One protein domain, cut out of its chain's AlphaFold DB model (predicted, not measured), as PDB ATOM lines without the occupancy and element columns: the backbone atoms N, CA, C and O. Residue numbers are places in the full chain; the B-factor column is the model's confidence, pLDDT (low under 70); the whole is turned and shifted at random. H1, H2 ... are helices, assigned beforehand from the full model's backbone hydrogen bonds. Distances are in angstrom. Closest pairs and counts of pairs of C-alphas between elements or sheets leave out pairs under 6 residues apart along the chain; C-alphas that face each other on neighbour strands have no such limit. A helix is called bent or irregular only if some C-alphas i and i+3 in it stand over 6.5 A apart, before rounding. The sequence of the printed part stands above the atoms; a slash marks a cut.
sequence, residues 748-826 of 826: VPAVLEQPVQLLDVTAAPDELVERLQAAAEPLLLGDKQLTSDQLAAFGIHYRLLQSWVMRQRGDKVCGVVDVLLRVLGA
ATOM      1  N   VAL A 748     300.059 253.389 232.293       42.19
ATOM      2  CA  VAL A 748     299.053 252.306 232.261       42.19
ATOM      3  C   VAL A 748     299.598 250.918 232.661       42.19
ATOM      4  O   VAL A 748     298.904 250.227 233.405       42.19
ATOM      5  N   PRO A 749     300.828 250.492 232.284       46.03
ATOM      6  CA  PRO A 749     301.373 249.208 232.730       46.03
ATOM      7  C   PRO A 749     301.467 249.059 234.256       46.03
ATOM      8  O   PRO A 749     301.146 247.995 234.776       46.03
ATOM      9  N   ALA A 750     301.840 250.116 234.987       44.72
ATOM     10  CA  ALA A 750     301.943 250.071 236.448       44.72
ATOM     11  C   ALA A 750     300.562 249.979 237.123       44.72
ATOM     12  O   ALA A 750     300.404 249.295 238.133       44.72
ATOM     13  N   VAL A 751     299.547 250.613 236.526       49.81
ATOM     14  CA  VAL A 751     298.144 250.507 236.967       49.81
ATOM     15  C   VAL A 751     297.596 249.094 236.735       49.81
ATOM     16  O   VAL A 751     296.764 248.639 237.510       49.81
ATOM     17  N   LEU A 752     298.092 248.365 235.725       53.47
ATOM     18  CA  LEU A 752     297.729 246.966 235.464       53.47
ATOM     19  C   LEU A 752     298.482 245.951 236.341       53.47
ATOM     20  O   LEU A 752     297.950 244.871 236.593       53.47
ATOM     21  N   GLU A 753     299.670 246.268 236.866       60.88
ATOM     22  CA  GLU A 753     300.335 245.386 237.839       60.88
ATOM     23  C   GLU A 753     299.615 245.346 239.194       60.88
ATOM     24  O   GLU A 753     299.599 244.303 239.845       60.88
ATOM     25  N   GLN A 754     298.982 246.441 239.620       60.75
ATOM     26  CA  GLN A 754     298.307 246.511 240.918       60.75
ATOM     27  C   GLN A 754     297.131 245.514 241.079       60.75
ATOM     28  O   GLN A 754     297.109 244.805 242.088       60.75
ATOM     29  N   PRO A 755     296.188 245.359 240.119       65.88
ATOM     30  CA  PRO A 755     295.173 244.308 240.179       65.88
ATOM     31  C   PRO A 755     295.757 242.908 239.957       65.88
ATOM     32  O   PRO A 755     295.232 241.960 240.533       65.88
ATOM     33  N   VAL A 756     296.859 242.750 239.207       69.19
ATOM     34  CA  VAL A 756     297.558 241.452 239.116       69.19
ATOM     35  C   VAL A 756     298.104 241.046 240.482       69.19
ATOM     36  O   VAL A 756     297.861 239.922 240.897       69.19
ATOM     37  N   GLN A 757     298.757 241.955 241.215       72.25
ATOM     38  CA  GLN A 757     299.247 241.711 242.579       72.25
ATOM     39  C   GLN A 757     298.109 241.452 243.581       72.25
ATOM     40  O   GLN A 757     298.286 240.668 244.511       72.25
ATOM     41  N   LEU A 758     296.938 242.073 243.393       71.81
ATOM     42  CA  LEU A 758     295.756 241.809 244.217       71.81
ATOM     43  C   LEU A 758     295.190 240.404 243.948       71.81
ATOM     44  O   LEU A 758     295.074 239.612 244.880       71.81
ATOM     45  N   LEU A 759     294.926 240.063 242.681       69.25
ATOM     46  CA  LEU A 759     294.441 238.740 242.261       69.25
ATOM     47  C   LEU A 759     295.421 237.619 242.647       69.25
ATOM     48  O   LEU A 759     295.010 236.559 243.099       69.25
ATOM     49  N   ASP A 760     296.724 237.861 242.534       70.81
ATOM     50  CA  ASP A 760     297.809 236.953 242.934       70.81
ATOM     51  C   ASP A 760     297.820 236.643 244.451       70.81
ATOM     52  O   ASP A 760     298.344 235.605 244.876       70.81
ATOM     53  N   VAL A 761     297.199 237.506 245.265       64.62
ATOM     54  CA  VAL A 761     296.967 237.297 246.702       64.62
ATOM     55  C   VAL A 761     295.585 236.695 246.989       64.62
ATOM     56  O   VAL A 761     295.502 235.833 247.867       64.62
ATOM     57  N   THR A 762     294.526 237.119 246.287       70.62
ATOM     58  CA  THR A 762     293.128 236.797 246.642       70.62
ATOM     59  C   THR A 762     292.472 235.676 245.839       70.62
ATOM     60  O   THR A 762     291.542 235.069 246.358       70.62
ATOM     61  N   ALA A 763     292.892 235.405 244.601       73.75
ATOM     62  CA  ALA A 763     292.219 234.429 243.743       73.75
ATOM     63  C   ALA A 763     292.371 232.999 244.283       73.75
ATOM     64  O   ALA A 763     293.479 232.555 244.618       73.75
ATOM     65  N   ALA A 764     291.262 232.257 244.321       81.88
ATOM     66  CA  ALA A 764     291.308 230.815 244.512       81.88
ATOM     67  C   ALA A 764     292.053 230.145 243.335       81.88
ATOM     68  O   ALA A 764     292.003 230.654 242.211       81.88
ATOM     69  N   PRO A 765     292.738 229.001 243.546       80.44
ATOM     70  CA  PRO A 765     293.308 228.219 242.447       80.44
ATOM     71  C   PRO A 765     292.264 227.874 241.394       80.44
ATOM     72  O   PRO A 765     292.531 227.991 240.205       80.44
ATOM     73  N   ASP A 766     291.067 227.536 241.848       84.69
ATOM     74  CA  ASP A 766     289.965 227.048 241.032       84.69
ATOM     75  C   ASP A 766     289.422 228.158 240.112       84.69
ATOM     76  O   ASP A 766     289.252 227.929 238.920       84.69
ATOM     77  N   GLU A 767     289.313 229.401 240.604       88.06
ATOM     78  CA  GLU A 767     289.014 230.577 239.767       88.06
ATOM     79  C   GLU A 767     290.105 230.854 238.720       88.06
ATOM     80  O   GLU A 767     289.809 231.301 237.611       88.06
ATOM     81  N   LEU A 768     291.384 230.634 239.055       87.56
ATOM     82  CA  LEU A 768     292.476 230.801 238.093       87.56
ATOM     83  C   LEU A 768     292.421 229.719 237.007       87.56
ATOM     84  O   LEU A 768     292.639 230.037 235.837       87.56
ATOM     85  N   VAL A 769     292.105 228.472 237.376       87.75
ATOM     86  CA  VAL A 769     291.858 227.370 236.432       87.75
ATOM     87  C   VAL A 769     290.685 227.706 235.520       87.75
ATOM     88  O   VAL A 769     290.848 227.670 234.305       87.75
ATOM     89  N   GLU A 770     289.537 228.078 236.082       90.12
ATOM     90  CA  GLU A 770     288.309 228.369 235.338       90.12
ATOM     91  C   GLU A 770     288.520 229.503 234.324       90.12
ATOM     92  O   GLU A 770     288.179 229.363 233.150       90.12
ATOM     93  N   ARG A 771     289.187 230.593 234.726       89.50
ATOM     94  CA  ARG A 771     289.510 231.713 233.823       89.50
ATOM     95  C   ARG A 771     290.557 231.353 232.766       89.50
ATOM     96  O   ARG A 771     290.462 231.846 231.644       89.50
ATOM     97  N   LEU A 772     291.543 230.508 233.083       88.38
ATOM     98  CA  LEU A 772     292.500 229.988 232.094       88.38
ATOM     99  C   LEU A 772     291.824 229.047 231.094       88.38
ATOM    100  O   LEU A 772     292.134 229.108 229.907       88.38
ATOM    101  N   GLN A 773     290.894 228.216 231.562       87.69
ATOM    102  CA  GLN A 773     290.122 227.293 230.740       87.69
ATOM    103  C   GLN A 773     289.163 228.055 229.817       87.69
ATOM    104  O   GLN A 773     289.198 227.820 228.615       87.69
ATOM    105  N   ALA A 774     288.413 229.038 230.322       88.94
ATOM    106  CA  ALA A 774     287.566 229.914 229.504       88.94
ATOM    107  C   ALA A 774     288.377 230.753 228.492       88.94
ATOM    108  O   ALA A 774     287.959 230.944 227.353       88.94
ATOM    109  N   ALA A 775     289.581 231.214 228.858       88.12
ATOM    110  CA  ALA A 775     290.481 231.902 227.925       88.12
ATOM    111  C   ALA A 775     291.111 230.970 226.866       88.12
ATOM    112  O   ALA A 775     291.628 231.458 225.861       88.12
ATOM    113  N   ALA A 776     291.088 229.650 227.083       85.56
ATOM    114  CA  ALA A 776     291.624 228.633 226.178       85.56
ATOM    115  C   ALA A 776     290.538 227.831 225.428       85.56
ATOM    116  O   ALA A 776     290.855 227.156 224.451       85.56
ATOM    117  N   GLU A 777     289.265 227.944 225.814       88.75
ATOM    118  CA  GLU A 777     288.114 227.325 225.146       88.75
ATOM    119  C   GLU A 777     288.054 227.589 223.622       88.75
ATOM    120  O   GLU A 777     287.816 226.636 222.880       88.75
ATOM    121  N   PRO A 778     288.382 228.788 223.091       87.56
ATOM    122  CA  PRO A 778     288.435 228.997 221.638       87.56
ATOM    123  C   PRO A 778     289.488 228.114 220.941       87.56
ATOM    124  O   PRO A 778     289.240 227.569 219.865       87.56
ATOM    125  N   LEU A 779     290.646 227.889 221.580       85.81
ATOM    126  CA  LEU A 779     291.678 226.983 221.056       85.81
ATOM    127  C   LEU A 779     291.207 225.518 221.064       85.81
ATOM    128  O   LEU A 779     291.609 224.756 220.185       85.81
ATOM    129  N   LEU A 780     290.344 225.134 222.016       85.50
ATOM    130  CA  LEU A 780     289.688 223.819 222.053       85.50
ATOM    131  C   LEU A 780     288.650 223.648 220.937       85.50
ATOM    132  O   LEU A 780     288.585 222.577 220.335       85.50
ATOM    133  N   LEU A 781     287.873 224.691 220.627       88.56
ATOM    134  CA  LEU A 781     286.899 224.684 219.524       88.56
ATOM    135  C   LEU A 781     287.557 224.650 218.130       88.56
ATOM    136  O   LEU A 781     286.871 224.472 217.123       88.56
ATOM    137  N   GLY A 782     288.885 224.776 218.059       87.56
ATOM    138  CA  GLY A 782     289.649 224.747 216.814       87.56
ATOM    139  C   GLY A 782     289.819 226.115 216.154       87.56
ATOM    140  O   GLY A 782     290.340 226.175 215.032       87.56
ATOM    141  N   ASP A 783     289.451 227.209 216.834       85.19
ATOM    142  CA  ASP A 783     289.775 228.556 216.374       85.19
ATOM    143  C   ASP A 783     291.295 228.732 216.369       85.19
ATOM    144  O   ASP A 783     291.991 228.671 217.383       85.19
ATOM    145  N   LYS A 784     291.842 228.931 215.168       84.06
ATOM    146  CA  LYS A 784     293.292 228.872 214.912       84.06
ATOM    147  C   LYS A 784     294.065 230.055 215.509       84.06
ATOM    148  O   LYS A 784     295.295 230.079 215.411       84.06
ATOM    149  N   GLN A 785     293.360 231.038 216.068       87.56
ATOM    150  CA  GLN A 785     293.887 232.237 216.714       87.56
ATOM    151  C   GLN A 785     292.941 232.652 217.849       87.56
ATOM    152  O   GLN A 785     291.741 232.772 217.628       87.56
ATOM    153  N   LEU A 786     293.494 232.926 219.035       89.44
ATOM    154  CA  LEU A 786     292.799 233.706 220.062       89.44
ATOM    155  C   LEU A 786     292.566 235.134 219.546       89.44
ATOM    156  O   LEU A 786     293.422 235.680 218.842       89.44
ATOM    157  N   THR A 787     291.467 235.773 219.947       91.88
ATOM    158  CA  THR A 787     291.296 237.219 219.734       91.88
ATOM    159  C   THR A 787     292.345 238.011 220.523       91.88
ATOM    160  O   THR A 787     292.938 237.505 221.480       91.88
ATOM    161  N   SER A 788     292.572 239.279 220.158       89.31
ATOM    162  CA  SER A 788     293.519 240.150 220.875       89.31
ATOM    163  C   SER A 788     293.216 240.228 222.378       89.31
ATOM    164  O   SER A 788     294.131 240.174 223.200       89.31
ATOM    165  N   ASP A 789     291.934 240.287 222.744       88.50
ATOM    166  CA  ASP A 789     291.492 240.394 224.136       88.50
ATOM    167  C   ASP A 789     291.653 239.069 224.892       88.50
ATOM    168  O   ASP A 789     292.104 239.061 226.038       88.50
ATOM    169  N   GLN A 790     291.373 237.934 224.239       88.19
ATOM    170  CA  GLN A 790     291.629 236.602 224.799       88.19
ATOM    171  C   GLN A 790     293.132 236.359 225.001       88.19
ATOM    172  O   GLN A 790     293.538 235.846 226.043       88.19
ATOM    173  N   LEU A 791     293.976 236.779 224.052       88.81
ATOM    174  CA  LEU A 791     295.433 236.689 224.166       88.81
ATOM    175  C   LEU A 791     295.969 237.582 225.298       88.81
ATOM    176  O   LEU A 791     296.845 237.158 226.058       88.81
ATOM    177  N   ALA A 792     295.420 238.790 225.458       89.69
ATOM    178  CA  ALA A 792     295.743 239.680 226.572       89.69
ATOM    179  C   ALA A 792     295.310 239.084 227.923       89.69
ATOM    180  O   ALA A 792     296.107 239.062 228.864       89.69
ATOM    181  N   ALA A 793     294.094 238.535 228.011       88.94
ATOM    182  CA  ALA A 793     293.588 237.854 229.201       88.94
ATOM    183  C   ALA A 793     294.431 236.617 229.554       88.94
ATOM    184  O   ALA A 793     294.842 236.460 230.706       88.94
ATOM    185  N   PHE A 794     294.767 235.771 228.579       90.25
ATOM    186  CA  PHE A 794     295.658 234.625 228.772       90.25
ATOM    187  C   PHE A 794     297.041 235.079 229.269       90.25
ATOM    188  O   PHE A 794     297.556 234.543 230.250       90.25
ATOM    189  N   GLY A 795     297.607 236.140 228.684       92.12
ATOM    190  CA  GLY A 795     298.876 236.746 229.108       92.12
ATOM    191  C   GLY A 795     298.856 237.428 230.488       92.12
ATOM    192  O   GLY A 795     299.923 237.712 231.045       92.12
ATOM    193  N   ILE A 796     297.680 237.696 231.061       91.44
ATOM    194  CA  ILE A 796     297.512 238.132 232.457       91.44
ATOM    195  C   ILE A 796     297.502 236.911 233.383       91.44
ATOM    196  O   ILE A 796     298.340 236.822 234.281       91.44
ATOM    197  N   HIS A 797     296.626 235.934 233.131       90.50
ATOM    198  CA  HIS A 797     296.513 234.736 233.971       90.50
ATOM    199  C   HIS A 797     297.795 233.885 233.961       90.50
ATOM    200  O   HIS A 797     298.209 233.381 235.002       90.50
ATOM    201  N   TYR A 798     298.498 233.806 232.828       88.31
ATOM    202  CA  TYR A 798     299.806 233.151 232.724       88.31
ATOM    203  C   TYR A 798     300.886 233.834 233.582       88.31
ATOM    204  O   TYR A 798     301.688 233.148 234.216       88.31
ATOM    205  N   ARG A 799     300.890 235.173 233.690       91.44
ATOM    206  CA  ARG A 799     301.810 235.891 234.596       91.44
ATOM    207  C   ARG A 799     301.483 235.656 236.074       91.44
ATOM    208  O   ARG A 799     302.400 235.601 236.889       91.44
ATOM    209  N   LEU A 800     300.210 235.449 236.407       90.56
ATOM    210  CA  LEU A 800     299.772 235.064 237.753       90.56
ATOM    211  C   LEU A 800     300.146 233.600 238.074       90.56
ATOM    212  O   LEU A 800     300.607 233.289 239.170       90.56
ATOM    213  N   LEU A 801     300.085 232.701 237.087       90.12
ATOM    214  CA  LEU A 801     300.629 231.347 237.226       90.12
ATOM    215  C   LEU A 801     302.157 231.371 237.442       90.12
ATOM    216  O   LEU A 801     302.677 230.654 238.298       90.12
ATOM    217  N   GLN A 802     302.881 232.251 236.738       88.25
ATOM    218  CA  GLN A 802     304.316 232.469 236.958       88.25
ATOM    219  C   GLN A 802     304.631 233.033 238.357       88.25
ATOM    220  O   GLN A 802     305.592 232.572 238.979       88.25
ATOM    221  N   SER A 803     303.844 233.972 238.902       90.12
ATOM    222  CA  SER A 803     304.064 234.465 240.275       90.12
ATOM    223  C   SER A 803     303.834 233.370 241.322       90.12
ATOM    224  O   SER A 803     304.569 233.307 242.313       90.12
ATOM    225  N   TRP A 804     302.898 232.447 241.086       91.56
ATOM    226  CA  TRP A 804     302.668 231.286 241.952       91.56
ATOM    227  C   TRP A 804     303.808 230.258 241.890       91.56
ATOM    228  O   TRP A 804     304.252 229.798 242.949       91.56
ATOM    229  N   VAL A 805     304.357 229.976 240.701       91.25
ATOM    230  CA  VAL A 805     305.591 229.178 240.533       91.25
ATOM    231  C   VAL A 805     306.754 229.809 241.302       91.25
ATOM    232  O   VAL A 805     307.396 229.144 242.116       91.25
ATOM    233  N   MET A 806     306.993 231.111 241.114       86.19
ATOM    234  CA  MET A 806     308.088 231.841 241.771       86.19
ATOM    235  C   MET A 806     307.942 231.909 243.301       86.19
ATOM    236  O   MET A 806     308.940 232.044 244.011       86.19
ATOM    237  N   ARG A 807     306.718 231.771 243.825       85.44
ATOM    238  CA  ARG A 807     306.415 231.661 245.264       85.44
ATOM    239  C   ARG A 807     306.375 230.226 245.793       85.44
ATOM    240  O   ARG A 807     306.009 230.029 246.948       85.44
ATOM    241  N   GLN A 808     306.759 229.241 244.982       87.81
ATOM    242  CA  GLN A 808     306.776 227.818 245.337       87.81
ATOM    243  C   GLN A 808     305.405 227.251 245.757       87.81
ATOM    244  O   GLN A 808     305.348 226.253 246.471       87.81
ATOM    245  N   ARG A 809     304.296 227.819 245.253       88.88
ATOM    246  CA  ARG A 809     302.940 227.233 245.354       88.88
ATOM    247  C   ARG A 809     302.764 226.076 244.358       88.88
ATOM    248  O   ARG A 809     301.827 226.056 243.563       88.88
ATOM    249  N   GLY A 810     303.734 225.160 244.332       83.94
ATOM    250  CA  GLY A 810     303.816 224.068 243.358       83.94
ATOM    251  C   GLY A 810     302.629 223.109 243.448       83.94
ATOM    252  O   GLY A 810     302.130 222.670 242.420       83.94
ATOM    253  N   ASP A 811     302.130 222.885 244.664       83.31
ATOM    254  CA  ASP A 811     300.873 222.198 244.978       83.31
ATOM    255  C   ASP A 811     299.691 222.735 244.152       83.31
ATOM    256  O   ASP A 811     298.971 221.970 243.515       83.31
ATOM    257  N   LYS A 812     299.540 224.062 244.105       82.00
ATOM    258  CA  LYS A 812     298.452 224.746 243.390       82.00
ATOM    259  C   LYS A 812     298.725 224.870 241.897       82.00
ATOM    260  O   LYS A 812     297.793 224.812 241.103       82.00
ATOM    261  N   VAL A 813     299.990 225.008 241.502       88.56
ATOM    262  CA  VAL A 813     300.387 225.066 240.087       88.56
ATOM    263  C   VAL A 813     300.161 223.729 239.380       88.56
ATOM    264  O   VAL A 813     299.728 223.756 238.233       88.56
ATOM    265  N   CYS A 814     300.413 222.580 240.023       85.06
ATOM    266  CA  CYS A 814     300.262 221.268 239.373       85.06
ATOM    267  C   CYS A 814     298.845 221.071 238.823       85.06
ATOM    268  O   CYS A 814     298.698 220.850 237.628       85.06
ATOM    269  N   GLY A 815     297.808 221.281 239.645       86.19
ATOM    270  CA  GLY A 815     296.416 221.163 239.194       86.19
ATOM    271  C   GLY A 815     296.063 222.109 238.038       86.19
ATOM    272  O   GLY A 815     295.394 221.697 237.093       86.19
ATOM    273  N   VAL A 816     296.572 223.349 238.053       85.75
ATOM    274  CA  VAL A 816     296.377 224.302 236.942       85.75
ATOM    275  C   VAL A 816     297.064 223.820 235.662       85.75
ATOM    276  O   VAL A 816     296.507 223.949 234.573       85.75
ATOM    277  N   VAL A 817     298.268 223.258 235.776       87.44
ATOM    278  CA  VAL A 817     299.053 222.775 234.633       87.44
ATOM    279  C   VAL A 817     298.482 221.473 234.072       87.44
ATOM    280  O   VAL A 817     298.402 221.351 232.854       87.44
ATOM    281  N   ASP A 818     297.992 220.557 234.906       84.81
ATOM    282  CA  ASP A 818     297.316 219.332 234.461       84.81
ATOM    283  C   ASP A 818     296.001 219.644 233.722       84.81
ATOM    284  O   ASP A 818     295.698 219.024 232.698       84.81
ATOM    285  N   VAL A 819     295.238 220.648 234.181       80.38
ATOM    286  CA  VAL A 819     294.054 221.130 233.449       80.38
ATOM    287  C   VAL A 819     294.456 221.824 232.146       80.38
ATOM    288  O   VAL A 819     293.884 221.499 231.110       80.38
ATOM    289  N   LEU A 820     295.470 222.698 232.143       84.25
ATOM    290  CA  LEU A 820     295.982 223.323 230.912       84.25
ATOM    291  C   LEU A 820     296.492 222.295 229.892       84.25
ATOM    292  O   LEU A 820     296.251 222.459 228.698       84.25
ATOM    293  N   LEU A 821     297.170 221.234 230.333       86.81
ATOM    294  CA  LEU A 821     297.627 220.141 229.472       86.81
ATOM    295  C   LEU A 821     296.433 219.397 228.860       86.81
ATOM    296  O   LEU A 821     296.372 219.254 227.639       86.81
ATOM    297  N   ARG A 822     295.434 219.026 229.670       82.94
ATOM    298  CA  ARG A 822     294.191 218.395 229.191       82.94
ATOM    299  C   ARG A 822     293.420 219.291 228.209       82.94
ATOM    300  O   ARG A 822     292.955 218.803 227.184       82.94
ATOM    301  N   VAL A 823     293.332 220.591 228.490       77.62
ATOM    302  CA  VAL A 823     292.715 221.619 227.630       77.62
ATOM    303  C   VAL A 823     293.496 221.831 226.326       77.62
ATOM    304  O   VAL A 823     292.912 222.182 225.311       77.62
ATOM    305  N   LEU A 824     294.804 221.574 226.305       79.62
ATOM    306  CA  LEU A 824     295.647 221.691 225.107       79.62
ATOM    307  C   LEU A 824     295.927 220.339 224.423       79.62
ATOM    308  O   LEU A 824     296.854 220.253 223.611       79.62
ATOM    309  N   GLY A 825     295.147 219.296 224.746       82.94
ATOM    310  CA  GLY A 825     295.260 217.955 224.156       82.94
ATOM    311  C   GLY A 825     296.673 217.372 224.261       82.94
ATOM    312  O   GLY A 825     297.214 216.883 223.267       82.94
ATOM    313  N   ALA A 826     297.312 217.548 225.422       55.66
ATOM    314  CA  ALA A 826     298.734 217.305 225.656       55.66
ATOM    315  C   ALA A 826     299.031 216.020 226.438       55.66
ATOM    316  O   ALA A 826     298.221 215.657 227.318       55.66
TER     317      ALA A 826
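What this domain is: This is residues 748 to 826 of the 826 residues of an uncharacterized protein of Tetradesmus obliquus (UniProt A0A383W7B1). The longest helix, H3, and the last helix, H4, open from their linked ends as a V, and H2 packs along the gap between them, making a small three-helix bundle that runs up and down. The first helix, H1, is set at a steep angle to one side of this bundle and packs on H3 with its residues 756 to 760 alone. The printed part has 79 residues with four named helices, in the order H1, H2, H3, H4, and no named strand; the class is all helix. The whole is compact, with a radius of gyration of the C-alphas of 12.8 A, and its outline is flat, spanning 33 by 32 by 17 A.

Where its parts are: H3 is residues 788 to 806, 26.8 A from first to last C-alpha, beginning at C-alpha 788 at (293.519, 240.150, 220.875). H2 is residues 765 to 780, 21.2 A long, with a kink of 34 degrees near residue 774; it is irregular, with C-alphas 775 and 778 7.2 A apart. H4 is residues 810 to 823, 19.4 A long, and ends at C-alpha 823 at (292.715, 221.619, 227.630). H1 is residues 748 to 762, 22.0 A long, from C-alpha 748 at (299.053, 252.306, 232.261).

How they stand to each other: H3 is the hub, touching the three other helices. H2, H3 and H4 form a bundle, up and down, each helix running against the one before it. H2 and H3 are a helical hairpin and run opposite ways at a steep tilt of 39 degrees; H3 touches H2 with residues 790 to 798 alone, and the closest C-alphas are those of Ala 775 and Gln 790, 5.8 A apart. H3 and H4 are also a helical hairpin, running opposite ways at a shallow tilt of 32 degrees, only just short of steep. Residues 801 to 805 of H3 alone touch residues 810 to 813 of H4, and the closest C-alphas are those of Val 805 and Val 813, 6.6 A apart. H2 and H4 touch and run the same way at a shallow tilt of 21 degrees, with the C-alphas of Val 769 and Val 816 closest at 5.5 A. H1 touches H3, the same way at a steep tilt of 54 degrees, with the C-alphas of Asp 760 and Leu 800 closest at 5.9 A. H1 is apart from H2 and from H4. The backbone O i to N i+4 pairs within hydrogen-bond range are 8 of 11 in H1, 10 of 12 in H2, 14 of 15 in H3 and 8 of 10 in H4.

The domain as a whole: The two C-alphas farthest apart are those of Val 748 and Ala 826, at 35.6 A. The printed part has no cut and ends at residue 826, the chain's last residue. The links from H1 to H2 and from H3 to H4 are tight, and the link from H2 to H3, with 7 residues, is short. The mean pLDDT of the printed part is 81.5; residues 748 to 756, 759, 761 and 826 are under 70.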